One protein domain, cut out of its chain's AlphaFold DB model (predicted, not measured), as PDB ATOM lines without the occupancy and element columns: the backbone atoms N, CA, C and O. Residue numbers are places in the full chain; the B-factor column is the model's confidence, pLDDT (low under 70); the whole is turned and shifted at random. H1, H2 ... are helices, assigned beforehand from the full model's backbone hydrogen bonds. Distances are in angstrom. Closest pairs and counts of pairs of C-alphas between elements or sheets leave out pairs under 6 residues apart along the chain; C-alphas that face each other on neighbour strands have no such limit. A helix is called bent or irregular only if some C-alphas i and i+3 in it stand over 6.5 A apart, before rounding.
ATOM      1  N   VAL A 184     141.021 138.763  77.542       91.81
ATOM      2  CA  VAL A 184     142.024 139.840  77.469       91.81
ATOM      3  C   VAL A 184     141.887 140.666  76.193       91.81
ATOM      4  O   VAL A 184     141.723 141.885  76.254       91.81
ATOM      5  N   VAL A 185     141.921 140.018  75.028       95.00
ATOM      6  CA  VAL A 185     141.769 140.723  73.748       95.00
ATOM      7  C   VAL A 185     140.350 141.292  73.588       95.00
ATOM      8  O   VAL A 185     140.250 142.490  73.330       95.00
ATOM      9  N   PRO A 186     139.254 140.534  73.824       93.44
ATOM     10  CA  PRO A 186     137.896 141.078  73.788       93.44
ATOM     11  C   PRO A 186     137.709 142.311  74.674       93.44
ATOM     12  O   PRO A 186     137.233 143.334  74.195       93.44
ATOM     13  N   SER A 187     138.112 142.248  75.945       95.06
ATOM     14  CA  SER A 187     138.005 143.359  76.892       95.06
ATOM     15  C   SER A 187     138.762 144.584  76.396       95.06
ATOM     16  O   SER A 187     138.213 145.680  76.422       95.06
ATOM     17  N   THR A 188     139.984 144.398  75.890       98.00
ATOM     18  CA  THR A 188     140.805 145.499  75.370       98.00
ATOM     19  C   THR A 188     140.143 146.165  74.164       98.00
ATOM     20  O   THR A 188     139.970 147.381  74.157       98.00
ATOM     21  N   LEU A 189     139.730 145.385  73.158       98.06
ATOM     22  CA  LEU A 189     139.179 145.933  71.915       98.06
ATOM     23  C   LEU A 189     137.785 146.545  72.106       98.06
ATOM     24  O   LEU A 189     137.496 147.588  71.523       98.06
ATOM     25  N   HIS A 190     136.924 145.941  72.931       97.56
ATOM     26  CA  HIS A 190     135.610 146.519  73.243       97.56
ATOM     27  C   HIS A 190     135.735 147.803  74.062       97.56
ATOM     28  O   HIS A 190     135.021 148.764  73.781       97.56
ATOM     29  N   MET A 191     136.658 147.845  75.029       97.81
ATOM     30  CA  MET A 191     136.943 149.048  75.814       97.81
ATOM     31  C   MET A 191     137.466 150.182  74.928       97.81
ATOM     32  O   MET A 191     136.916 151.279  74.969       97.81
ATOM     33  N   TYR A 192     138.459 149.902  74.078       98.56
ATOM     34  CA  TYR A 192     138.977 150.860  73.097       98.56
ATOM     35  C   TYR A 192     137.865 151.404  72.190       98.56
ATOM     36  O   TYR A 192     137.696 152.617  72.063       98.56
ATOM     37  N   ASN A 193     137.065 150.508  71.601       98.31
ATOM     38  CA  ASN A 193     135.981 150.899  70.708       98.31
ATOM     39  C   ASN A 193     134.957 151.795  71.418       98.31
ATOM     40  O   ASN A 193     134.552 152.805  70.858       98.31
ATOM     41  N   ALA A 194     134.559 151.465  72.648       97.75
ATOM     42  CA  ALA A 194     133.600 152.276  73.394       97.75
ATOM     43  C   ALA A 194     134.147 153.666  73.752       97.75
ATOM     44  O   ALA A 194     133.422 154.649  73.626       97.75
ATOM     45  N   LEU A 195     135.421 153.774  74.142       97.62
ATOM     46  CA  LEU A 195     136.059 155.069  74.412       97.62
ATOM     47  C   LEU A 195     136.141 155.952  73.157       97.62
ATOM     48  O   LEU A 195     136.013 157.168  73.262       97.62
ATOM     49  N   CYS A 196     136.324 155.355  71.975       97.44
ATOM     50  CA  CYS A 196     136.360 156.092  70.706       97.44
ATOM     51  C   CYS A 196     134.968 156.503  70.205       97.44
ATOM     52  O   CYS A 196     134.830 157.562  69.606       97.44
ATOM     53  N   GLN A 197     133.961 155.639  70.370       96.19
ATOM     54  CA  GLN A 197     132.624 155.826  69.783       96.19
ATOM     55  C   GLN A 197     131.639 156.557  70.705       96.19
ATOM     56  O   GLN A 197     130.560 156.931  70.257       96.19
ATOM     57  N   SER A 198     131.969 156.717  71.987       95.06
ATOM     58  CA  SER A 198     131.170 157.507  72.933       95.06
ATOM     59  C   SER A 198     131.615 158.965  72.968       95.06
ATOM     60  O   SER A 198     132.670 159.318  72.437       95.06
ATOM     61  N   ASP A 199     130.870 159.792  73.695       93.25
ATOM     62  CA  ASP A 199     131.184 161.208  73.911       93.25
ATOM     63  C   ASP A 199     132.481 161.426  74.720       93.25
ATOM     64  O   ASP A 199     132.957 162.554  74.849       93.25
ATOM     65  N   PHE A 200     133.120 160.355  75.219       95.00
ATOM     66  CA  PHE A 200     134.496 160.425  75.717       95.00
ATOM     67  C   PHE A 200     135.480 160.852  74.609       95.00
ATOM     68  O   PHE A 200     136.424 161.594  74.884       95.00
ATOM     69  N   ASN A 201     135.224 160.431  73.361       95.06
ATOM     70  CA  ASN A 201     135.931 160.836  72.145       95.06
ATOM     71  C   ASN A 201     137.454 160.586  72.178       95.06
ATOM     72  O   ASN A 201     138.261 161.474  71.888       95.06
ATOM     73  N   LEU A 202     137.862 159.362  72.534       97.06
ATOM     74  CA  LEU A 202     139.269 158.956  72.467       97.06
ATOM     75  C   LEU A 202     139.780 159.043  71.012       97.06
ATOM     76  O   LEU A 202     139.157 158.459  70.119       97.06
ATOM     77  N   PRO A 203     140.923 159.708  70.744       97.31
ATOM     78  CA  PRO A 203     141.502 159.740  69.407       97.31
ATOM     79  C   PRO A 203     141.826 158.338  68.886       97.31
ATOM     80  O   PRO A 203     142.413 157.518  69.594       97.31
ATOM     81  N   LYS A 204     141.489 158.081  67.618       97.50
ATOM     82  CA  LYS A 204     141.728 156.779  66.983       97.50
ATOM     83  C   LYS A 204     143.221 156.451  66.918       97.50
ATOM     84  O   LYS A 204     144.029 157.270  66.480       97.50
ATOM     85  N   ILE A 205     143.565 155.220  67.282       98.06
ATOM     86  CA  ILE A 205     144.912 154.650  67.197       98.06
ATOM     87  C   ILE A 205     144.922 153.652  66.037       98.06
ATOM     88  O   ILE A 205     144.176 152.675  66.070       98.06
ATOM     89  N   GLY A 206     145.773 153.881  65.028       97.12
ATOM     90  CA  GLY A 206     145.783 153.115  63.769       97.12
ATOM     91  C   GLY A 206     145.792 151.599  63.977       97.12
ATOM     92  O   GLY A 206     144.863 150.913  63.554       97.12
ATOM     93  N   LEU A 207     146.767 151.091  64.738       97.69
ATOM     94  CA  LEU A 207     146.845 149.672  65.096       97.69
ATOM     95  C   LEU A 207     145.556 149.137  65.740       97.69
ATOM     96  O   LEU A 207     145.113 148.041  65.412       97.69
ATOM     97  N   MET A 208     144.955 149.881  66.668       98.38
ATOM     98  CA  MET A 208     143.768 149.415  67.387       98.38
ATOM     99  C   MET A 208     142.539 149.357  66.472       98.38
ATOM    100  O   MET A 208     141.742 148.428  66.593       98.38
ATOM    101  N   GLU A 209     142.412 150.287  65.520       98.00
ATOM    102  CA  GLU A 209     141.387 150.224  64.471       98.00
ATOM    103  C   GLU A 209     141.572 148.994  63.570       98.00
ATOM    104  O   GLU A 209     140.602 148.278  63.315       98.00
ATOM    105  N   GLU A 210     142.809 148.707  63.146       96.75
ATOM    106  CA  GLU A 210     143.134 147.518  62.346       96.75
ATOM    107  C   GLU A 210     142.822 146.218  63.109       96.75
ATOM    108  O   GLU A 210     142.241 145.293  62.540       96.75
ATOM    109  N   LEU A 211     143.128 146.153  64.410       96.69
ATOM    110  CA  LEU A 211     142.777 145.008  65.259       96.69
ATOM    111  C   LEU A 211     141.260 144.867  65.442       96.69
ATOM    112  O   LEU A 211     140.739 143.752  65.411       96.69
ATOM    113  N   CYS A 212     140.531 145.972  65.609       96.88
ATOM    114  CA  CYS A 212     139.072 145.935  65.673       96.88
ATOM    115  C   CYS A 212     138.448 145.386  64.383       96.88
ATOM    116  O   CYS A 212     137.488 144.621  64.473       96.88
ATOM    117  N   GLU A 213     138.985 145.740  63.211       95.19
ATOM    118  CA  GLU A 213     138.506 145.199  61.934       95.19
ATOM    119  C   GLU A 213     138.899 143.726  61.759       95.19
ATOM    120  O   GLU A 213     138.046 142.903  61.427       95.19
ATOM    121  N   LEU A 214     140.144 143.356  62.083       93.19
ATOM    122  CA  LEU A 214     140.624 141.969  62.034       93.19
ATOM    123  C   LEU A 214     139.745 141.021  62.864       93.19
ATOM    124  O   LEU A 214     139.430 139.912  62.435       93.19
ATOM    125  N   PHE A 215     139.334 141.457  64.055       92.94
ATOM    126  CA  PHE A 215     138.515 140.666  64.973       92.94
ATOM    127  C   PHE A 215     137.015 140.977  64.891       92.94
ATOM    128  O   PHE A 215     136.250 140.556  65.764       92.94
ATOM    129  N   LYS A 216     136.553 141.688  63.859       93.38
ATOM    130  CA  LYS A 216     135.151 142.104  63.718       93.38
ATOM    131  C   LYS A 216     134.171 140.935  63.737       93.38
ATOM    132  O   LYS A 216     133.219 140.934  64.518       93.38
ATOM    133  N   GLU A 217     134.427 139.909  62.936       89.50
ATOM    134  CA  GLU A 217     133.571 138.719  62.869       89.50
ATOM    135  C   GLU A 217     133.584 137.933  64.188       89.50
ATOM    136  O   GLU A 217     132.537 137.546  64.713       89.50
ATOM    137  N   THR A 218     134.768 137.738  64.766       87.69
ATOM    138  CA  THR A 218     134.965 136.871  65.933       87.69
ATOM    139  C   THR A 218     134.554 137.539  67.249       87.69
ATOM    140  O   THR A 218     133.904 136.906  68.083       87.69
ATOM    141  N   LEU A 219     134.942 138.799  67.465       90.38
ATOM    142  CA  LEU A 219     134.804 139.503  68.745       90.38
ATOM    143  C   LEU A 219     133.690 140.549  68.744       90.38
ATOM    144  O   LEU A 219     133.153 140.840  69.809       90.38
ATOM    145  N   PHE A 220     133.301 141.071  67.579       91.56
ATOM    146  CA  PHE A 220     132.211 142.042  67.442       91.56
ATOM    147  C   PHE A 220     130.957 141.457  66.772       91.56
ATOM    148  O   PHE A 220     129.992 142.174  66.530       91.56
ATOM    149  N   LEU A 221     130.923 140.141  66.530       89.25
ATOM    150  CA  LEU A 221     129.776 139.446  65.931       89.25
ATOM    151  C   LEU A 221     129.387 140.024  64.554       89.25
ATOM    152  O   LEU A 221     128.203 140.098  64.225       89.25
ATOM    153  N   GLY A 222     130.386 140.472  63.789       90.50
ATOM    154  CA  GLY A 222     130.241 141.040  62.447       90.50
ATOM    155  C   GLY A 222     130.029 142.557  62.408       90.50
ATOM    156  O   GLY A 222     130.168 143.159  61.345       90.50
ATOM    157  N   ASN A 223     129.747 143.218  63.540       92.19
ATOM    158  CA  ASN A 223     129.583 144.673  63.559       92.19
ATOM    159  C   ASN A 223     130.138 145.342  64.823       92.19
ATOM    160  O   ASN A 223     129.784 144.974  65.943       92.19
ATOM    161  N   ARG A 224     130.943 146.394  64.635       94.50
ATOM    162  CA  ARG A 224     131.453 147.215  65.736       94.50
ATOM    163  C   ARG A 224     130.303 148.039  66.330       94.50
ATOM    164  O   ARG A 224     129.643 148.763  65.587       94.50
ATOM    165  N   PRO A 225     130.038 147.936  67.642       94.75
ATOM    166  CA  PRO A 225     128.972 148.703  68.263       94.75
ATOM    167  C   PRO A 225     129.312 150.196  68.264       94.75
ATOM    168  O   PRO A 225     130.430 150.575  68.608       94.75
ATOM    169  N   ASP A 226     128.326 151.022  67.931       94.88
ATOM    170  CA  ASP A 226     128.303 152.479  68.125       94.88
ATOM    171  C   ASP A 226     127.531 152.877  69.401       94.88
ATOM    172  O   ASP A 226     127.599 154.007  69.867       94.88
ATOM    173  N   ARG A 227     126.795 151.927  69.987       92.25
ATOM    174  CA  ARG A 227     126.015 152.044  71.226       92.25
ATOM    175  C   ARG A 227     125.811 150.667  71.846       92.25
ATOM    176  O   ARG A 227     126.198 149.648  71.275       92.25
ATOM    177  N   ASN A 228     125.152 150.605  73.006       91.00
ATOM    178  CA  ASN A 228     124.866 149.344  73.709       91.00
ATOM    179  C   ASN A 228     126.130 148.496  73.962       91.00
ATOM    180  O   ASN A 228     126.073 147.261  73.929       91.00
ATOM    181  N   PHE A 229     127.267 149.154  74.218       94.12
ATOM    182  CA  PHE A 229     128.585 148.519  74.291       94.12
ATOM    183  C   PHE A 229     128.619 147.336  75.267       94.12
ATOM    184  O   PHE A 229     129.106 146.263  74.919       94.12
ATOM    185  N   VAL A 230     128.012 147.491  76.449       91.12
ATOM    186  CA  VAL A 230     127.912 146.435  77.474       91.12
ATOM    187  C   VAL A 230     127.219 145.185  76.932       91.12
ATOM    188  O   VAL A 230     127.705 144.073  77.120       91.12
ATOM    189  N   SER A 231     126.083 145.343  76.251       89.25
ATOM    190  CA  SER A 231     125.313 144.216  75.718       89.25
ATOM    191  C   SER A 231     126.083 143.475  74.627       89.25
ATOM    192  O   SER A 231     126.080 142.243  74.612       89.25
ATOM    193  N   HIS A 232     126.770 144.208  73.745       90.25
ATOM    194  CA  HIS A 232     127.623 143.620  72.711       90.25
ATOM    195  C   HIS A 232     128.796 142.858  73.320       90.25
ATOM    196  O   HIS A 232     128.940 141.667  73.045       90.25
ATOM    197  N   TYR A 233     129.563 143.511  74.197       90.56
ATOM    198  CA  TYR A 233     130.682 142.895  74.901       90.56
ATOM    199  C   TYR A 233     130.243 141.641  75.648       90.56
ATOM    200  O   TYR A 233     130.821 140.575  75.478       90.56
ATOM    201  N   ARG A 234     129.166 141.707  76.435       87.25
ATOM    202  CA  ARG A 234     128.720 140.538  77.194       87.25
ATOM    203  C   ARG A 234     128.271 139.395  76.298       87.25
ATOM    204  O   ARG A 234     128.537 138.254  76.644       87.25
ATOM    205  N   ARG A 235     127.630 139.680  75.161       83.50
ATOM    206  CA  ARG A 235     127.183 138.658  74.204       83.50
ATOM    207  C   ARG A 235     128.340 138.004  73.447       83.50
ATOM    208  O   ARG A 235     128.247 136.820  73.131       83.50
ATOM    209  N   SER A 236     129.394 138.757  73.128       81.69
ATOM    210  CA  SER A 236     130.600 138.207  72.495       81.69
ATOM    211  C   SER A 236     131.460 137.432  73.489       81.69
ATOM    212  O   SER A 236     132.053 136.410  73.146       81.69
ATOM    213  N   THR A 237     131.532 137.924  74.723       77.06
ATOM    214  CA  THR A 237     132.506 137.508  75.734       77.06
ATOM    215  C   THR A 237     131.973 136.381  76.613       77.06
ATOM    216  O   THR A 237     132.661 135.385  76.829       77.06
ATOM    217  N   PHE A 238     130.722 136.493  77.057       73.06
ATOM    218  CA  PHE A 238     130.049 135.518  77.905       73.06
ATOM    219  C   PHE A 238     128.983 134.786  77.083       73.06
ATOM    220  O   PHE A 238     128.286 135.383  76.266       73.06
ATOM    221  N   GLU A 239     128.822 133.476  77.270       59.84
ATOM    222  CA  GLU A 239     127.767 132.706  76.597       59.84
ATOM    223  C   GLU A 239     126.373 133.132  77.094       59.84
ATOM    224  O   GLU A 239     125.767 132.499  77.958       59.84
ATOM    225  N   THR A 240     125.838 134.235  76.569       53.94
ATOM    226  CA  THR A 240     124.504 134.723  76.924       53.94
ATOM    227  C   THR A 240     123.457 134.067  76.025       53.94
ATOM    228  O   THR A 240     123.449 134.276  74.803       53.94
ATOM    229  N   SER A 241     122.546 133.283  76.602       48.09
ATOM    230  CA  SER A 241     121.313 132.874  75.927       48.09
ATOM    231  C   SER A 241     120.235 133.943  76.132       48.09
ATOM    232  O   SER A 241     120.063 134.483  77.221       48.09
ATOM    233  N   ILE A 242     119.519 134.281  75.059       44.78
ATOM    234  CA  ILE A 242     118.342 135.148  75.132       44.78
ATOM    235  C   ILE A 242     117.145 134.211  75.278       44.78
ATOM    236  O   ILE A 242     116.831 133.474  74.347       44.78
ATOM    237  N   SER A 243     116.494 134.206  76.441       38.59
ATOM    238  CA  SER A 243     115.191 133.556  76.617       38.59
ATOM    239  C   SER A 243     114.109 134.633  76.635       38.59
ATOM    240  O   SER A 243     114.136 135.486  77.521       38.59
ATOM    241  N   SER A 244     113.207 134.602  75.647       37.50
ATOM    242  CA  SER A 244     111.906 135.300  75.605       37.50
ATOM    243  C   SER A 244     111.816 136.588  76.449       37.50
ATOM    244  O   SER A 244     111.345 136.569  77.586       37.50
ATOM    245  N   GLY A 245     112.284 137.708  75.891       41.19
ATOM    246  CA  GLY A 245     112.024 139.055  76.420       41.19
ATOM    247  C   GLY A 245     112.912 139.538  77.573       41.19
ATOM    248  O   GLY A 245     112.813 140.700  77.946       41.19
ATOM    249  N   SER A 246     113.815 138.710  78.114       42.00
ATOM    250  CA  SER A 246     114.816 139.164  79.093       42.00
ATOM    251  C   SER A 246     116.198 138.591  78.779       42.00
ATOM    252  O   SER A 246     116.369 137.389  78.561       42.00
ATOM    253  N   LEU A 247     117.211 139.462  78.736       43.44
ATOM    254  CA  LEU A 247     118.603 139.055  78.558       43.44
ATOM    255  C   LEU A 247     119.087 138.460  79.887       43.44
ATOM    256  O   LEU A 247     119.642 139.152  80.738       43.44
ATOM    257  N   LYS A 248     118.825 137.166  80.106       42.47
ATOM    258  CA  LYS A 248     119.378 136.437  81.251       42.47
ATOM    259  C   LYS A 248     120.859 136.180  80.998       42.47
ATOM    260  O   LYS A 248     121.260 135.135  80.494       42.47
ATOM    261  N   ILE A 249     121.686 137.152  81.370       44.12
ATOM    262  CA  ILE A 249     123.130 136.959  81.477       44.12
ATOM    263  C   ILE A 249     123.336 136.002  82.649       44.12
ATOM    264  O   ILE A 249     123.221 136.389  83.811       44.12
ATOM    265  N   SER A 250     123.618 134.731  82.366       41.12
ATOM    266  CA  SER A 250     124.132 133.820  83.385       41.12
ATOM    267  C   SER A 250     125.558 134.251  83.733       41.12
ATOM    268  O   SER A 250     126.519 133.640  83.278       41.12
ATOM    269  N   MET A 251     125.707 135.296  84.553       42.22
ATOM    270  CA  MET A 251     127.022 135.713  85.049       42.22
ATOM    271  C   MET A 251     127.670 134.666  85.970       42.22
ATOM    272  O   MET A 251     128.851 134.772  86.245       42.22
ATOM    273  N   ASN A 252     126.945 133.634  86.423       37.78
ATOM    274  CA  ASN A 252     127.374 132.851  87.589       37.78
ATOM    275  C   ASN A 252     127.191 131.327  87.504       37.78
ATOM    276  O   ASN A 252     126.858 130.696  88.502       37.78
ATOM    277  N   LYS A 253     127.432 130.684  86.354       39.47
ATOM    278  CA  LYS A 253     127.487 129.199  86.315       39.47
ATOM    279  C   LYS A 253     128.646 128.580  85.530       39.47
ATOM    280  O   LYS A 253     128.660 127.364  85.378       39.47
ATOM    281  N   ARG A 254     129.649 129.353  85.100       42.06
ATOM    282  CA  ARG A 254     130.921 128.768  84.626       42.06
ATOM    283  C   ARG A 254     131.955 128.563  85.733       42.06
ATOM    284  O   ARG A 254     132.685 127.590  85.663       42.06
ATOM    285  N   ALA A 255     131.911 129.350  86.809       40.44
ATOM    286  CA  ALA A 255     132.803 129.147  87.955       40.44
ATOM    287  C   ALA A 255     132.532 127.844  88.746       40.44
ATOM    288  O   ALA A 255     133.355 127.444  89.556       40.44
ATOM    289  N   THR A 256     131.391 127.161  88.547       33.44
ATOM    290  CA  THR A 256     131.035 125.950  89.330       33.44
ATOM    291  C   THR A 256     130.305 124.830  88.569       33.44
ATOM    292  O   THR A 256     129.951 123.826  89.181       33.44
ATOM    293  N   ARG A 257     130.047 124.927  87.252       33.03
ATOM    294  CA  ARG A 257     129.286 123.884  86.509       33.03
ATOM    295  C   ARG A 257     129.861 123.463  85.148       33.03
ATOM    296  O   ARG A 257     129.121 122.931  84.325       33.03
ATOM    297  N   VAL A 258     131.167 123.604  84.919       36.69
ATOM    298  CA  VAL A 258     131.841 123.111  83.690       36.69
ATOM    299  C   VAL A 258     132.565 121.780  83.930       36.69
ATOM    300  O   VAL A 258     133.622 121.535  83.371       36.69
ATOM    301  N   LEU A 259     132.026 120.898  84.778       34.75
ATOM    302  CA  LEU A 259     132.679 119.611  85.061       34.75
ATOM    303  C   LEU A 259     132.057 118.396  84.370       34.75
ATOM    304  O   LEU A 259     132.644 117.333  84.458       34.75
ATOM    305  N   ASN A 260     130.926 118.505  83.659       30.16
ATOM    306  CA  ASN A 260     130.281 117.303  83.094       30.16
ATOM    307  C   ASN A 260     129.645 117.443  81.702       30.16
ATOM    308  O   ASN A 260     129.001 116.502  81.242       30.16
ATOM    309  N   LYS A 261     129.806 118.570  80.999       31.53
ATOM    310  CA  LYS A 261     129.436 118.646  79.578       31.53
ATOM    311  C   LYS A 261     130.449 119.493  78.810       31.53
ATOM    312  O   LYS A 261     130.697 120.618  79.244       31.53
ATOM    313  N   PRO A 262     131.002 119.004  77.682       33.22
ATOM    314  CA  PRO A 262     131.700 119.876  76.748       33.22
ATOM    315  C   PRO A 262     130.716 120.979  76.351       33.22
ATOM    316  O   PRO A 262     129.607 120.681  75.897       33.22
ATOM    317  N   SER A 263     131.060 122.243  76.618       38.97
ATOM    318  CA  SER A 263     130.214 123.360  76.189       38.97
ATOM    319  C   SER A 263     130.061 123.262  74.671       38.97
ATOM    320  O   SER A 263     131.082 123.174  73.980       38.97
ATOM    321  N   PRO A 264     128.833 123.219  74.131       38.91
ATOM    322  CA  PRO A 264     128.640 123.176  72.697       38.91
ATOM    323  C   PRO A 264     129.082 124.526  72.136       38.91
ATOM    324  O   PRO A 264     128.445 125.534  72.418       38.91
ATOM    325  N   SER A 265     130.199 124.497  71.407       41.41
ATOM    326  CA  SER A 265     130.728 125.534  70.518       41.41
ATOM    327  C   SER A 265     130.761 126.967  71.064       41.41
ATOM    328  O   SER A 265     129.750 127.641  71.258       41.41
ATOM    329  N   PHE A 266     131.975 127.515  71.170       49.25
ATOM    330  CA  PHE A 266     132.163 128.961  71.119       49.25
ATOM    331  C   PHE A 266     131.271 129.546  70.009       49.25
ATOM    332  O   PHE A 266     131.397 129.173  68.846       49.25
ATOM    333  N   ARG A 267     130.379 130.486  70.350       52.81
ATOM    334  CA  ARG A 267     129.583 131.236  69.354       52.81
ATOM    335  C   ARG A 267     130.437 132.131  68.453       52.81
ATOM    336  O   ARG A 267     129.902 132.817  67.585       52.81
ATOM    337  N   ARG A 268     131.743 132.178  68.696       63.19
ATOM    338  CA  ARG A 268     132.683 132.970  67.921       63.19
ATOM    339  C   ARG A 268     133.066 132.162  66.698       63.19
ATOM    340  O   ARG A 268     133.591 131.058  66.824       63.19
ATOM    341  N   LYS A 269     132.776 132.714  65.524       66.69
ATOM    342  CA  LYS A 269     133.311 132.167  64.284       66.69
ATOM    343  C   LYS A 269     134.832 132.315  64.349       66.69
ATOM    344  O   LYS A 269     135.294 133.438  64.601       66.69
ATOM    345  N   PRO A 270     135.598 131.223  64.188       69.69
ATOM    346  CA  PRO A 270     137.036 131.347  64.093       69.69
ATOM    347  C   PRO A 270     137.400 132.258  62.925       69.69
ATOM    348  O   PRO A 270     136.607 132.409  61.991       69.69
ATOM    349  N   ASN A 343     150.394 137.352  64.033       97.38
ATOM    350  CA  ASN A 343     151.024 136.996  65.291       97.38
ATOM    351  C   ASN A 343     150.069 137.292  66.455       97.38
ATOM    352  O   ASN A 343     150.180 138.289  67.174       97.38
ATOM    353  N   HIS A 344     149.120 136.380  66.652       96.62
ATOM    354  CA  HIS A 344     148.174 136.411  67.770       96.62
ATOM    355  C   HIS A 344     148.860 136.437  69.145       96.62
ATOM    356  O   HIS A 344     148.295 136.973  70.098       96.62
ATOM    357  N   PHE A 345     150.083 135.905  69.258       97.81
ATOM    358  CA  PHE A 345     150.863 135.932  70.499       97.81
ATOM    359  C   PHE A 345     151.260 137.362  70.866       97.81
ATOM    360  O   PHE A 345     150.995 137.812  71.982       97.81
ATOM    361  N   ALA A 346     151.804 138.115  69.909       97.81
ATOM    362  CA  ALA A 346     152.143 139.522  70.101       97.81
ATOM    363  C   ALA A 346     150.901 140.380  70.403       97.81
ATOM    364  O   ALA A 346     150.959 141.257  71.266       97.81
ATOM    365  N   ILE A 347     149.766 140.093  69.754       97.81
ATOM    366  CA  ILE A 347     148.491 140.777  70.022       97.81
ATOM    367  C   ILE A 347     148.025 140.523  71.462       97.81
ATOM    368  O   ILE A 347     147.668 141.469  72.165       97.81
ATOM    369  N   LEU A 348     148.059 139.271  71.936       97.06
ATOM    370  CA  LEU A 348     147.703 138.964  73.322       97.06
ATOM    371  C   LEU A 348     148.611 139.710  74.305       97.06
ATOM    372  O   LEU A 348     148.111 140.292  75.267       97.06
ATOM    373  N   VAL A 349     149.925 139.711  74.067       97.56
ATOM    374  CA  VAL A 349     150.901 140.395  74.929       97.56
ATOM    375  C   VAL A 349     150.630 141.901  74.986       97.56
ATOM    376  O   VAL A 349     150.647 142.478  76.076       97.56
ATOM    377  N   LEU A 350     150.324 142.532  73.847       98.06
ATOM    378  CA  LEU A 350     149.934 143.941  73.784       98.06
ATOM    379  C   LEU A 350     148.677 144.212  74.621       98.06
ATOM    380  O   LEU A 350     148.692 145.077  75.496       98.06
ATOM    381  N   CYS A 351     147.607 143.452  74.393       98.00
ATOM    382  CA  CYS A 351     146.342 143.620  75.110       98.00
ATOM    383  C   CYS A 351     146.501 143.370  76.620       98.00
ATOM    384  O   CYS A 351     145.997 144.133  77.444       98.00
ATOM    385  N   ALA A 352     147.268 142.348  77.007       96.25
ATOM    386  CA  ALA A 352     147.572 142.061  78.406       96.25
ATOM    387  C   ALA A 352     148.356 143.203  79.070       96.25
ATOM    388  O   ALA A 352     148.108 143.519  80.237       96.25
ATOM    389  N   ARG A 353     149.277 143.843  78.337       97.25
ATOM    390  CA  ARG A 353     150.005 145.027  78.807       97.25
ATOM    391  C   ARG A 353     149.061 146.201  79.055       97.25
ATOM    392  O   ARG A 353     149.088 146.737  80.157       97.25
ATOM    393  N   ILE A 354     148.201 146.535  78.090       98.00
ATOM    394  CA  ILE A 354     147.221 147.627  78.216       98.00
ATOM    395  C   ILE A 354     146.333 147.402  79.446       98.00
ATOM    396  O   ILE A 354     146.218 148.274  80.304       98.00
ATOM    397  N   LEU A 355     145.762 146.204  79.600       96.06
ATOM    398  CA  LEU A 355     144.892 145.896  80.739       96.06
ATOM    399  C   LEU A 355     145.631 145.884  82.078       96.06
ATOM    400  O   LEU A 355     145.069 146.285  83.098       96.06
ATOM    401  N   ARG A 356     146.894 145.447  82.100       95.00
ATOM    402  CA  ARG A 356     147.742 145.559  83.290       95.00
ATOM    403  C   ARG A 356     147.948 147.020  83.668       95.00
ATOM    404  O   ARG A 356     147.825 147.338  84.848       95.00
ATOM    405  N   ASP A 357     148.279 147.874  82.710       95.69
ATOM    406  CA  ASP A 357     148.587 149.277  82.973       95.69
ATOM    407  C   ASP A 357     147.320 150.023  83.428       95.69
ATOM    408  O   ASP A 357     147.350 150.668  84.476       95.69
ATOM    409  N   PHE A 358     146.174 149.757  82.792       95.12
ATOM    410  CA  PHE A 358     144.853 150.185  83.266       95.12
ATOM    411  C   PHE A 358     144.595 149.757  84.719       95.12
ATOM    412  O   PHE A 358     144.276 150.575  85.580       95.12
ATOM    413  N   SER A 359     144.797 148.475  85.038       91.75
ATOM    414  CA  SER A 359     144.536 147.959  86.387       91.75
ATOM    415  C   SER A 359     145.422 148.573  87.478       91.75
ATOM    416  O   SER A 359     145.061 148.515  88.647       91.75
ATOM    417  N   ARG A 360     146.587 149.130  87.125       91.56
ATOM    418  CA  ARG A 360     147.505 149.773  88.079       91.56
ATOM    419  C   ARG A 360     147.085 151.195  88.424       91.56
ATOM    420  O   ARG A 360     147.401 151.658  89.515       91.56
ATOM    421  N   GLN A 361     146.400 151.869  87.508       90.38
ATOM    422  CA  GLN A 361     145.977 153.258  87.674       90.38
ATOM    423  C   GLN A 361     144.710 153.392  88.530       90.38
ATOM    424  O   GLN A 361     144.416 154.463  89.054       90.38
ATOM    425  N   ILE A 362     143.953 152.307  88.711       85.56
ATOM    426  CA  ILE A 362     142.672 152.366  89.413       85.56
ATOM    427  C   ILE A 362     142.852 152.115  90.908       85.56
ATOM    428  O   ILE A 362     143.490 151.158  91.346       85.56
ATOM    429  N   HIS A 363     142.225 152.968  91.717       77.88
ATOM    430  CA  HIS A 363     142.324 152.885  93.167       77.88
ATOM    431  C   HIS A 363     141.654 151.609  93.735       77.88
ATOM    432  O   HIS A 363     140.526 151.283  93.350       77.88
ATOM    433  N   PRO A 364     142.261 150.919  94.729       70.50
ATOM    434  CA  PRO A 364     141.721 149.711  95.372       70.50
ATOM    435  C   PRO A 364     140.278 149.809  95.909       70.50
ATOM    436  O   PRO A 364     139.590 148.796  96.053       70.50
ATOM    437  N   SER A 365     139.785 151.013  96.209       69.00
ATOM    438  CA  SER A 365     138.402 151.230  96.667       69.00
ATOM    439  C   SER A 365     137.358 151.022  95.569       69.00
ATOM    440  O   SER A 365     136.237 150.615  95.874       69.00
ATOM    441  N   THR A 366     137.730 151.237  94.309       67.19
ATOM    442  CA  THR A 366     136.875 151.051  93.130       67.19
ATOM    443  C   THR A 366     136.546 149.570  92.895       67.19
ATOM    444  O   THR A 366     135.561 149.237  92.246       67.19
ATOM    445  N   TYR A 367     137.305 148.664  93.520       61.94
ATOM    446  CA  TYR A 367     137.138 147.210  93.447       61.94
ATOM    447  C   TYR A 367     136.112 146.652  94.441       61.94
ATOM    448  O   TYR A 367     136.014 145.433  94.582       61.94
ATOM    449  N   ARG A 368     135.355 147.481  95.179       61.00
ATOM    450  CA  ARG A 368     134.363 146.958  96.146       61.00
ATOM    451  C   ARG A 368     133.350 146.012  95.492       61.00
ATOM    452  O   ARG A 368     132.978 145.033  96.129       61.00
ATOM    453  N   THR A 369     132.986 146.242  94.232       54.22
ATOM    454  CA  THR A 369     132.124 145.361  93.423       54.22
ATOM    455  C   THR A 369     132.795 144.048  93.000       54.22
ATOM    456  O   THR A 369     132.096 143.063  92.807       54.22
ATOM    457  N   LEU A 370     134.131 143.995  92.923       53.62
ATOM    458  CA  LEU A 370     134.916 142.803  92.551       53.62
ATOM    459  C   LEU A 370     135.315 141.928  93.753       53.62
ATOM    460  O   LEU A 370     135.839 140.831  93.580       53.62
ATOM    461  N   ARG A 371     135.073 142.375  94.994       52.47
ATOM    462  CA  ARG A 371     135.418 141.592  96.199       52.47
ATOM    463  C   ARG A 371     134.669 140.260  96.294       52.47
ATOM    464  O   ARG A 371     135.149 139.362  96.975       52.47
ATOM    465  N   SER A 372     133.526 140.121  95.622       53.22
ATOM    466  CA  SER A 372     132.740 138.883  95.602       53.22
ATOM    467  C   SER A 372     133.301 137.807  94.664       53.22
ATOM    468  O   SER A 372     132.956 136.642  94.831       53.22
ATOM    469  N   THR A 373     134.171 138.160  93.712       53.81
ATOM    470  CA  THR A 373     134.662 137.244  92.662       53.81
ATOM    471  C   THR A 373     136.070 136.697  92.912       53.81
ATOM    472  O   THR A 373     136.634 136.050  92.039       53.81
ATOM    473  N   GLY A 374     136.646 136.943  94.093       59.38
ATOM    474  CA  GLY A 374     138.065 136.693  94.357       59.38
ATOM    475  C   GLY A 374     138.927 137.795  93.737       59.38
ATOM    476  O   GLY A 374     138.649 138.284  92.649       59.38
ATOM    477  N   ASN A 375     139.947 138.264  94.457       66.44
ATOM    478  CA  ASN A 375     140.865 139.282  93.944       66.44
ATOM    479  C   ASN A 375     141.855 138.581  92.999       66.44
ATOM    480  O   ASN A 375     142.687 137.819  93.507       66.44
ATOM    481  N   PRO A 376     141.792 138.796  91.669       69.94
ATOM    482  CA  PRO A 376     142.686 138.111  90.740       69.94
ATOM    483  C   PRO A 376     144.137 138.404  91.122       69.94
ATOM    484  O   PRO A 376     144.454 139.492  91.594       69.94
ATOM    485  N   LYS A 377     145.063 137.469  90.935       74.31
ATOM    486  CA  LYS A 377     146.490 137.756  91.163       74.31
ATOM    487  C   LYS A 377     147.113 138.467  89.963       74.31
ATOM    488  O   LYS A 377     148.002 139.293  90.143       74.31
ATOM    489  N   SER A 378     146.611 138.200  88.757       82.75
ATOM    490  CA  SER A 378     147.128 138.788  87.517       82.75
ATOM    491  C   SER A 378     146.508 140.168  87.265       82.75
ATOM    492  O   SER A 378     145.287 140.262  87.116       82.75
ATOM    493  N   PRO A 379     147.312 141.242  87.161       86.00
ATOM    494  CA  PRO A 379     146.817 142.577  86.822       86.00
ATOM    495  C   PRO A 379     146.047 142.635  85.493       86.00
ATOM    496  O   PRO A 379     145.037 143.321  85.398       86.00
ATOM    497  N   ALA A 380     146.471 141.872  84.480       86.31
ATOM    498  CA  ALA A 380     145.786 141.843  83.186       86.31
ATOM    499  C   ALA A 380     144.356 141.287  83.308       86.31
ATOM    500  O   ALA A 380     143.430 141.830  82.711       86.31
ATOM    501  N   ILE A 381     144.159 140.258  84.141       82.69
ATOM    502  CA  ILE A 381     142.830 139.692  84.424       82.69
ATOM    503  C   ILE A 381     141.981 140.700  85.196       82.69
ATOM    504  O   ILE A 381     140.817 140.897  84.859       82.69
ATOM    505  N   LYS A 382     142.566 141.406  86.177       84.12
ATOM    506  CA  LYS A 382     141.868 142.507  86.864       84.12
ATOM    507  C   LYS A 382     141.365 143.541  85.867       84.12
ATOM    508  O   LYS A 382     140.187 143.876  85.899       84.12
ATOM    509  N   GLY A 383     142.234 144.007  84.969       88.44
ATOM    510  CA  GLY A 383     141.855 144.950  83.919       88.44
ATOM    511  C   GLY A 383     140.731 144.407  83.031       88.44
ATOM    512  O   GLY A 383     139.750 145.109  82.798       88.44
ATOM    513  N   ALA A 384     140.815 143.140  82.607       86.75
ATOM    514  CA  ALA A 384     139.779 142.492  81.796       86.75
ATOM    515  C   ALA A 384     138.411 142.458  82.504       86.75
ATOM    516  O   ALA A 384     137.384 142.785  81.908       86.75
ATOM    517  N   MET A 385     138.387 142.121  83.798       83.44
ATOM    518  CA  MET A 385     137.159 142.123  84.605       83.44
ATOM    519  C   MET A 385     136.569 143.529  84.762       83.44
ATOM    520  O   MET A 385     135.352 143.690  84.835       83.44
ATOM    521  N   MET A 386     137.420 144.555  84.789       87.81
ATOM    522  CA  MET A 386     137.004 145.950  84.924       87.81
ATOM    523  C   MET A 386     136.494 146.562  83.622       87.81
ATOM    524  O   MET A 386     135.748 147.540  83.681       87.81
ATOM    525  N   ALA A 387     136.807 145.974  82.465       90.81
ATOM    526  CA  ALA A 387     136.295 146.447  81.182       90.81
ATOM    527  C   ALA A 387     134.758 146.505  81.169       90.81
ATOM    528  O   ALA A 387     134.192 147.487  80.710       90.81
ATOM    529  N   ASP A 388     134.061 145.531  81.768       88.56
ATOM    530  CA  ASP A 388     132.593 145.577  81.876       88.56
ATOM    531  C   ASP A 388     132.101 146.807  82.659       88.56
ATOM    532  O   ASP A 388     131.084 147.399  82.308       88.56
ATOM    533  N   THR A 389     132.843 147.229  83.690       89.06
ATOM    534  CA  THR A 389     132.518 148.421  84.495       89.06
ATOM    535  C   THR A 389     132.773 149.708  83.714       89.06
ATOM    536  O   THR A 389     131.951 150.618  83.771       89.06
ATOM    537  N   VAL A 390     133.856 149.769  82.931       92.25
ATOM    538  CA  VAL A 390     134.132 150.882  82.003       92.25
ATOM    539  C   VAL A 390     132.995 151.034  80.996       92.25
ATOM    540  O   VAL A 390     132.445 152.119  80.834       92.25
ATOM    541  N   LEU A 391     132.583 149.929  80.369       93.94
ATOM    542  CA  LEU A 391     131.488 149.937  79.404       93.94
ATOM    543  C   LEU A 391     130.159 150.361  80.046       93.94
ATOM    544  O   LEU A 391     129.387 151.083  79.420       93.94
ATOM    545  N   GLN A 392     129.883 149.937  81.285       90.50
ATOM    546  CA  GLN A 392     128.697 150.380  82.028       90.50
ATOM    547  C   GLN A 392     128.738 151.877  82.326       90.50
ATOM    548  O   GLN A 392     127.735 152.551  82.115       90.50
ATOM    549  N   ALA A 393     129.887 152.399  82.765       90.00
ATOM    550  CA  ALA A 393     130.049 153.821  83.045       90.00
ATOM    551  C   ALA A 393     129.762 154.677  81.802       90.00
ATOM    552  O   ALA A 393     129.063 155.677  81.915       90.00
ATOM    553  N   ILE A 394     130.217 154.243  80.621       92.00
ATOM    554  CA  ILE A 394     129.908 154.911  79.347       92.00
ATOM    555  C   ILE A 394     128.398 154.888  79.058       92.00
ATOM    556  O   ILE A 394     127.822 155.903  78.699       92.00
ATOM    557  N   VAL A 395     127.720 153.751  79.247       88.06
ATOM    558  CA  VAL A 395     126.272 153.647  78.969       88.06
ATOM    559  C   VAL A 395     125.417 154.455  79.961       88.06
ATOM    560  O   VAL A 395     124.333 154.912  79.602       88.06
ATOM    561  N   SER A 396     125.895 154.667  81.189       85.12
ATOM    562  CA  SER A 396     125.235 155.498  82.210       85.12
ATOM    563  C   SER A 396     125.379 157.012  81.980       85.12
ATOM    564  O   SER A 396     124.916 157.804  82.802       85.12
ATOM    565  N   GLU A 397     125.972 157.436  80.864       75.50
ATOM    566  CA  GLU A 397     126.133 158.839  80.466       75.50
ATOM    567  C   GLU A 397     124.882 159.731  80.638       75.50
ATOM    568  O   GLU A 397     125.016 160.817  81.215       75.50
ATOM    569  N   PRO A 398     123.656 159.318  80.243       67.38
ATOM    570  CA  PRO A 398     122.476 160.181  80.360       67.38
ATOM    571  C   PRO A 398     122.147 160.576  81.807       67.38
ATOM    572  O   PRO A 398     121.485 161.586  82.052       67.38
ATOM    573  N   GLU A 399     122.590 159.781  82.783       67.75
ATOM    574  CA  GLU A 399     122.443 160.081  84.207       67.75
ATOM    575  C   GLU A 399     123.527 161.051  84.699       67.75
ATOM    576  O   GLU A 399     123.265 161.852  85.597       67.75
ATOM    577  N   MET A 400     124.715 161.044  84.083       64.62
ATOM    578  CA  MET A 400     125.812 161.967  84.404       64.62
ATOM    579  C   MET A 400     125.550 163.385  83.905       64.62
ATOM    580  O   MET A 400     125.797 164.339  84.645       64.62
ATOM    581  N   GLY A 401     124.945 163.528  82.720       66.12
ATOM    582  CA  GLY A 401     124.532 164.833  82.194       66.12
ATOM    583  C   GLY A 401     123.561 165.570  83.128       66.12
ATOM    584  O   GLY A 401     123.669 166.780  83.312       66.12
ATOM    585  N   LYS A 402     122.680 164.839  83.831       69.25
ATOM    586  CA  LYS A 402     121.783 165.407  84.861       69.25
ATOM    587  C   LYS A 402     122.527 165.933  86.092       69.25
ATOM    588  O   LYS A 402     121.988 166.764  86.817       69.25
ATOM    589  N   MET A 403     123.742 165.447  86.334       72.56
ATOM    590  CA  MET A 403     124.627 165.875  87.420       72.56
ATOM    591  C   MET A 403     125.669 166.910  86.966       72.56
ATOM    592  O   MET A 403     126.551 167.254  87.751       72.56
ATOM    593  N   GLY A 404     125.597 167.388  85.715       77.00
ATOM    594  CA  GLY A 404     126.565 168.330  85.146       77.00
ATOM    595  C   GLY A 404     127.969 167.747  84.963       77.00
ATOM    596  O   GLY A 404     128.925 168.511  84.864       77.00
ATOM    597  N   LYS A 405     128.106 166.415  84.956       83.31
ATOM    598  CA  LYS A 405     129.377 165.714  84.738       83.31
ATOM    599  C   LYS A 405     129.445 165.170  83.320       83.31
ATOM    600  O   LYS A 405     128.454 164.661  82.802       83.31
ATOM    601  N   THR A 406     130.630 165.231  82.736       89.00
ATOM    602  CA  THR A 406     130.960 164.621  81.447       89.00
ATOM    603  C   THR A 406     131.624 163.259  81.651       89.00
ATOM    604  O   THR A 406     132.108 162.945  82.742       89.00
ATOM    605  N   LEU A 407     131.706 162.441  80.595       89.06
ATOM    606  CA  LEU A 407     132.481 161.195  80.634       89.06
ATOM    607  C   LEU A 407     133.971 161.442  80.926       89.06
ATOM    608  O   LEU A 407     134.624 160.597  81.537       89.06
ATOM    609  N   GLN A 408     134.498 162.611  80.555       90.56
ATOM    610  CA  GLN A 408     135.878 162.994  80.847       90.56
ATOM    611  C   GLN A 408     136.123 163.213  82.344       90.56
ATOM    612  O   GLN A 408     137.251 163.038  82.780       90.56
ATOM    613  N   ASP A 409     135.096 163.504  83.150       88.50
ATOM    614  CA  ASP A 409     135.226 163.678  84.607       88.50
ATOM    615  C   ASP A 409     135.288 162.342  85.372       88.50
ATOM    616  O   ASP A 409     135.497 162.300  86.589       88.50
ATOM    617  N   VAL A 410     135.075 161.218  84.680       89.75
ATOM    618  CA  VAL A 410     135.061 159.890  85.290       89.75
ATOM    619  C   VAL A 410     136.479 159.329  85.324       89.75
ATOM    620  O   VAL A 410     136.985 158.820  84.327       89.75
ATOM    621  N   GLN A 411     137.093 159.326  86.510       90.31
ATOM    622  CA  GLN A 411     138.469 158.853  86.731       90.31
ATOM    623  C   GLN A 411     138.761 157.466  86.123       90.31
ATOM    624  O   GLN A 411     139.849 157.225  85.612       90.31
ATOM    625  N   MET A 412     137.799 156.535  86.155       91.12
ATOM    626  CA  MET A 412     137.988 155.204  85.562       91.12
ATOM    627  C   MET A 412     138.115 155.253  84.033       91.12
ATOM    628  O   MET A 412     138.872 154.468  83.469       91.12
ATOM    629  N   LEU A 413     137.384 156.151  83.366       94.25
ATOM    630  CA  LEU A 413     137.449 156.314  81.912       94.25
ATOM    631  C   LEU A 413     138.756 156.991  81.501       94.25
ATOM    632  O   LEU A 413     139.378 156.554  80.537       94.25
ATOM    633  N   GLN A 414     139.218 157.970  82.286       95.19
ATOM    634  CA  GLN A 414     140.547 158.566  82.119       95.19
ATOM    635  C   GLN A 414     141.650 157.509  82.240       95.19
ATOM    636  O   GLN A 414     142.440 157.354  81.319       95.19
ATOM    637  N   ALA A 415     141.635 156.692  83.299       94.88
ATOM    638  CA  ALA A 415     142.610 155.612  83.465       94.88
ATOM    639  C   ALA A 415     142.561 154.584  82.313       94.88
ATOM    640  O   ALA A 415     143.579 154.064  81.857       94.88
ATOM    641  N   ALA A 416     141.361 154.270  81.811       96.12
ATOM    642  CA  ALA A 416     141.219 153.382  80.661       96.12
ATOM    643  C   ALA A 416     141.836 153.993  79.394       96.12
ATOM    644  O   ALA A 416     142.517 153.289  78.654       96.12
ATOM    645  N   ALA A 417     141.629 155.291  79.162       97.12
ATOM    646  CA  ALA A 417     142.204 156.030  78.043       97.12
ATOM    647  C   ALA A 417     143.733 156.154  78.138       97.12
ATOM    648  O   ALA A 417     144.425 155.846  77.169       97.12
ATOM    649  N   GLU A 418     144.261 156.513  79.310       96.94
ATOM    650  CA  GLU A 418     145.701 156.618  79.583       96.94
ATOM    651  C   GLU A 418     146.429 155.290  79.327       96.94
ATOM    652  O   GLU A 418     147.539 155.265  78.799       96.94
ATOM    653  N   ALA A 419     145.798 154.149  79.625       97.38
ATOM    654  CA  ALA A 419     146.385 152.842  79.333       97.38
ATOM    655  C   ALA A 419     146.657 152.619  77.829       97.38
ATOM    656  O   ALA A 419     147.618 151.925  77.469       97.38
ATOM    657  N   PHE A 420     145.855 153.224  76.943       97.88
ATOM    658  CA  PHE A 420     146.058 153.166  75.493       97.88
ATOM    659  C   PHE A 420     147.153 154.112  74.988       97.88
ATOM    660  O   PHE A 420     147.647 153.908  73.881       97.88
ATOM    661  N   GLU A 421     147.614 155.084  75.782       94.75
ATOM    662  CA  GLU A 421     148.743 155.947  75.398       94.75
ATOM    663  C   GLU A 421     150.059 155.172  75.268       94.75
ATOM    664  O   GLU A 421     150.965 155.592  74.551       94.75
ATOM    665  N   SER A 422     150.148 153.999  75.907       90.75
ATOM    666  CA  SER A 422     151.279 153.072  75.782       90.75
ATOM    667  C   SER A 422     151.377 152.384  74.411       90.75
ATOM    668  O   SER A 422     152.349 151.666  74.142       90.75
ATOM    669  N   VAL A 423     150.364 152.542  73.554       95.75
ATOM    670  CA  VAL A 423     150.356 151.996  72.197       95.75
ATOM    671  C   VAL A 423     151.064 152.973  71.266       95.75
ATOM    672  O   VAL A 423     150.711 154.147  71.184       95.75
ATOM    673  N   ASP A 424     152.058 152.473  70.532       94.62
ATOM    674  CA  ASP A 424     152.724 153.248  69.490       94.62
ATOM    675  C   ASP A 424     151.701 153.677  68.427       94.62
ATOM    676  O   ASP A 424     151.103 152.851  67.738       94.62
ATOM    677  N   LYS A 425     151.504 154.992  68.297       93.94
ATOM    678  CA  LYS A 425     150.532 155.596  67.374       93.94
ATOM    679  C   LYS A 425     150.893 155.376  65.903       93.94
ATOM    680  O   LYS A 425     150.029 155.532  65.046       93.94
ATOM    681  N   THR A 426     152.148 155.030  65.618       95.12
ATOM    682  CA  THR A 426     152.651 154.720  64.273       95.12
ATOM    683  C   THR A 426     152.641 153.224  63.964       95.12
ATOM    684  O   THR A 426     152.881 152.827  62.821       95.12
ATOM    685  N   ALA A 427     152.345 152.384  64.962       95.75
ATOM    686  CA  ALA A 427     152.254 150.950  64.767       95.75
ATOM    687  C   ALA A 427     151.083 150.584  63.849       95.75
ATOM    688  O   ALA A 427     150.025 151.215  63.851       95.75
ATOM    689  N   THR A 428     151.284 149.515  63.087       95.94
ATOM    690  CA  THR A 428     150.293 148.927  62.174       95.94
ATOM    691  C   THR A 428     150.278 147.418  62.364       95.94
ATOM    692  O   THR A 428     151.237 146.843  62.898       95.94
ATOM    693  N   LEU A 429     149.236 146.744  61.878       95.31
ATOM    694  CA  LEU A 429     149.117 145.287  61.934       95.31
ATOM    695  C   LEU A 429     150.310 144.590  61.270       95.31
ATOM    696  O   LEU A 429     150.678 143.495  61.686       95.31
ATOM    697  N   LYS A 430     150.985 145.237  60.307       95.12
ATOM    698  CA  LYS A 430     152.195 144.710  59.653       95.12
ATOM    699  C   LYS A 430     153.314 144.361  60.639       95.12
ATOM    700  O   LYS A 430     154.049 143.408  60.402       95.12
ATOM    701  N   GLN A 431     153.438 145.101  61.743       95.56
ATOM    702  CA  GLN A 431     154.425 144.818  62.796       95.56
ATOM    703  C   GLN A 431     154.061 143.573  63.625       95.56
ATOM    704  O   GLN A 431     154.918 142.996  64.287       95.56
ATOM    705  N   PHE A 432     152.801 143.146  63.556       96.56
ATOM    706  CA  PHE A 432     152.242 141.974  64.224       96.56
ATOM    707  C   PHE A 432     152.056 140.809  63.246       96.56
ATOM    708  O   PHE A 432     151.232 139.930  63.481       96.56
ATOM    709  N   LEU A 433     152.812 140.781  62.146       96.81
ATOM    710  CA  LEU A 433     152.867 139.640  61.240       96.81
ATOM    711  C   LEU A 433     154.152 138.846  61.463       96.81
ATOM    712  O   LEU A 433     155.231 139.413  61.637       96.81
TER     713      LEU A 433
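Overview. This is residues 184 to 270 and 343 to 433 of the 436 residues of an uncharacterized protein of Colletotrichum gloeosporioides (strain Cg-14) (UniProt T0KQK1). A compact cluster of helices is built round H1 as its core: H7 and H4 lie alongside H1, and H2, H5 and H9 stand at steep angles to it. From this body the unnamed stretch 238 to 270 loops away, and its residues 256 to 262 stick out free; H6 and H8 lie at the rim. The printed part has 178 residues with ten named helices, H1 to H10 in order along the chain, and no named strand; the class is all helix. The radius of gyration of the C-alphas is 16.5 A, and the spans are 46 by 45 by 34 A.

Along the chain. H1, residues 184 to 197, begins with C-alpha 184 at (142.024, 139.840, 77.469) and is 20.1 A long. H2 is residues 206 to 214, H3 216 to 219 and H4 229 to 237. After the cut, H5, residues 344 to 361, begins at (148.174, 136.411, 67.770) and measures 26.2 A. H6, residues 364 to 373, is irregular: C-alphas 366 and 369 are 7.4 A apart. H7, residues 379 to 395, 24.6 A, has a kink of 31 degrees near residue 386. H8 is residues 397 to 401, H9 411 to 420, and H10 429 to 432, ending at (152.242, 141.974, 64.224).

Arrangement. H1 is the hub, touching five helices. It touches H7 at a shallow tilt of 30 degrees, the same way; their closest C-alphas, of Ser 187 and Ala 384, are 5.3 A apart. H4 touches H1 at a shallow tilt of 21 degrees, opposite ways, closest at Phe 229 and Ala 194, C-alphas 6.3 A apart. Residues 184 to 188 of H1 touch H5 at a steep tilt of 67 degrees, closest C-alphas Val 185 and Cys 351, 5.6 A. H1 also touches H2, closest C-alphas Leu 189 and Cys 212, 6.2 A, and H9, Leu 195 and Ala 417, 7.2 A. H3 only just touches H4, and H10 only just touches H2 and H5, each with 3 pairs of C-alphas within 8 A. H6 is near H7; H8 and H7 meet only through their link. Every O i to N i+4 pair is within hydrogen-bond range in H1, H2, H4, H5 and H8; H7 has 11 of 13, H9 5 of 6, and H6 1 of 6, with 4 of 7 O i to N i+3 pairs; H3 and H10 are too short.

Size, cuts and confidence. The C-alphas farthest apart, of Asn 260 and Gly 404, are 51.2 A apart. Residues 271 to 342 are not printed; C-alphas 270 and 343 are 15.1 A apart. Of the links printed whole, none is long. Mean pLDDT of the printed part is 80.5; residues 239 to 270, 365 to 376 and 398 to 402 are under 70.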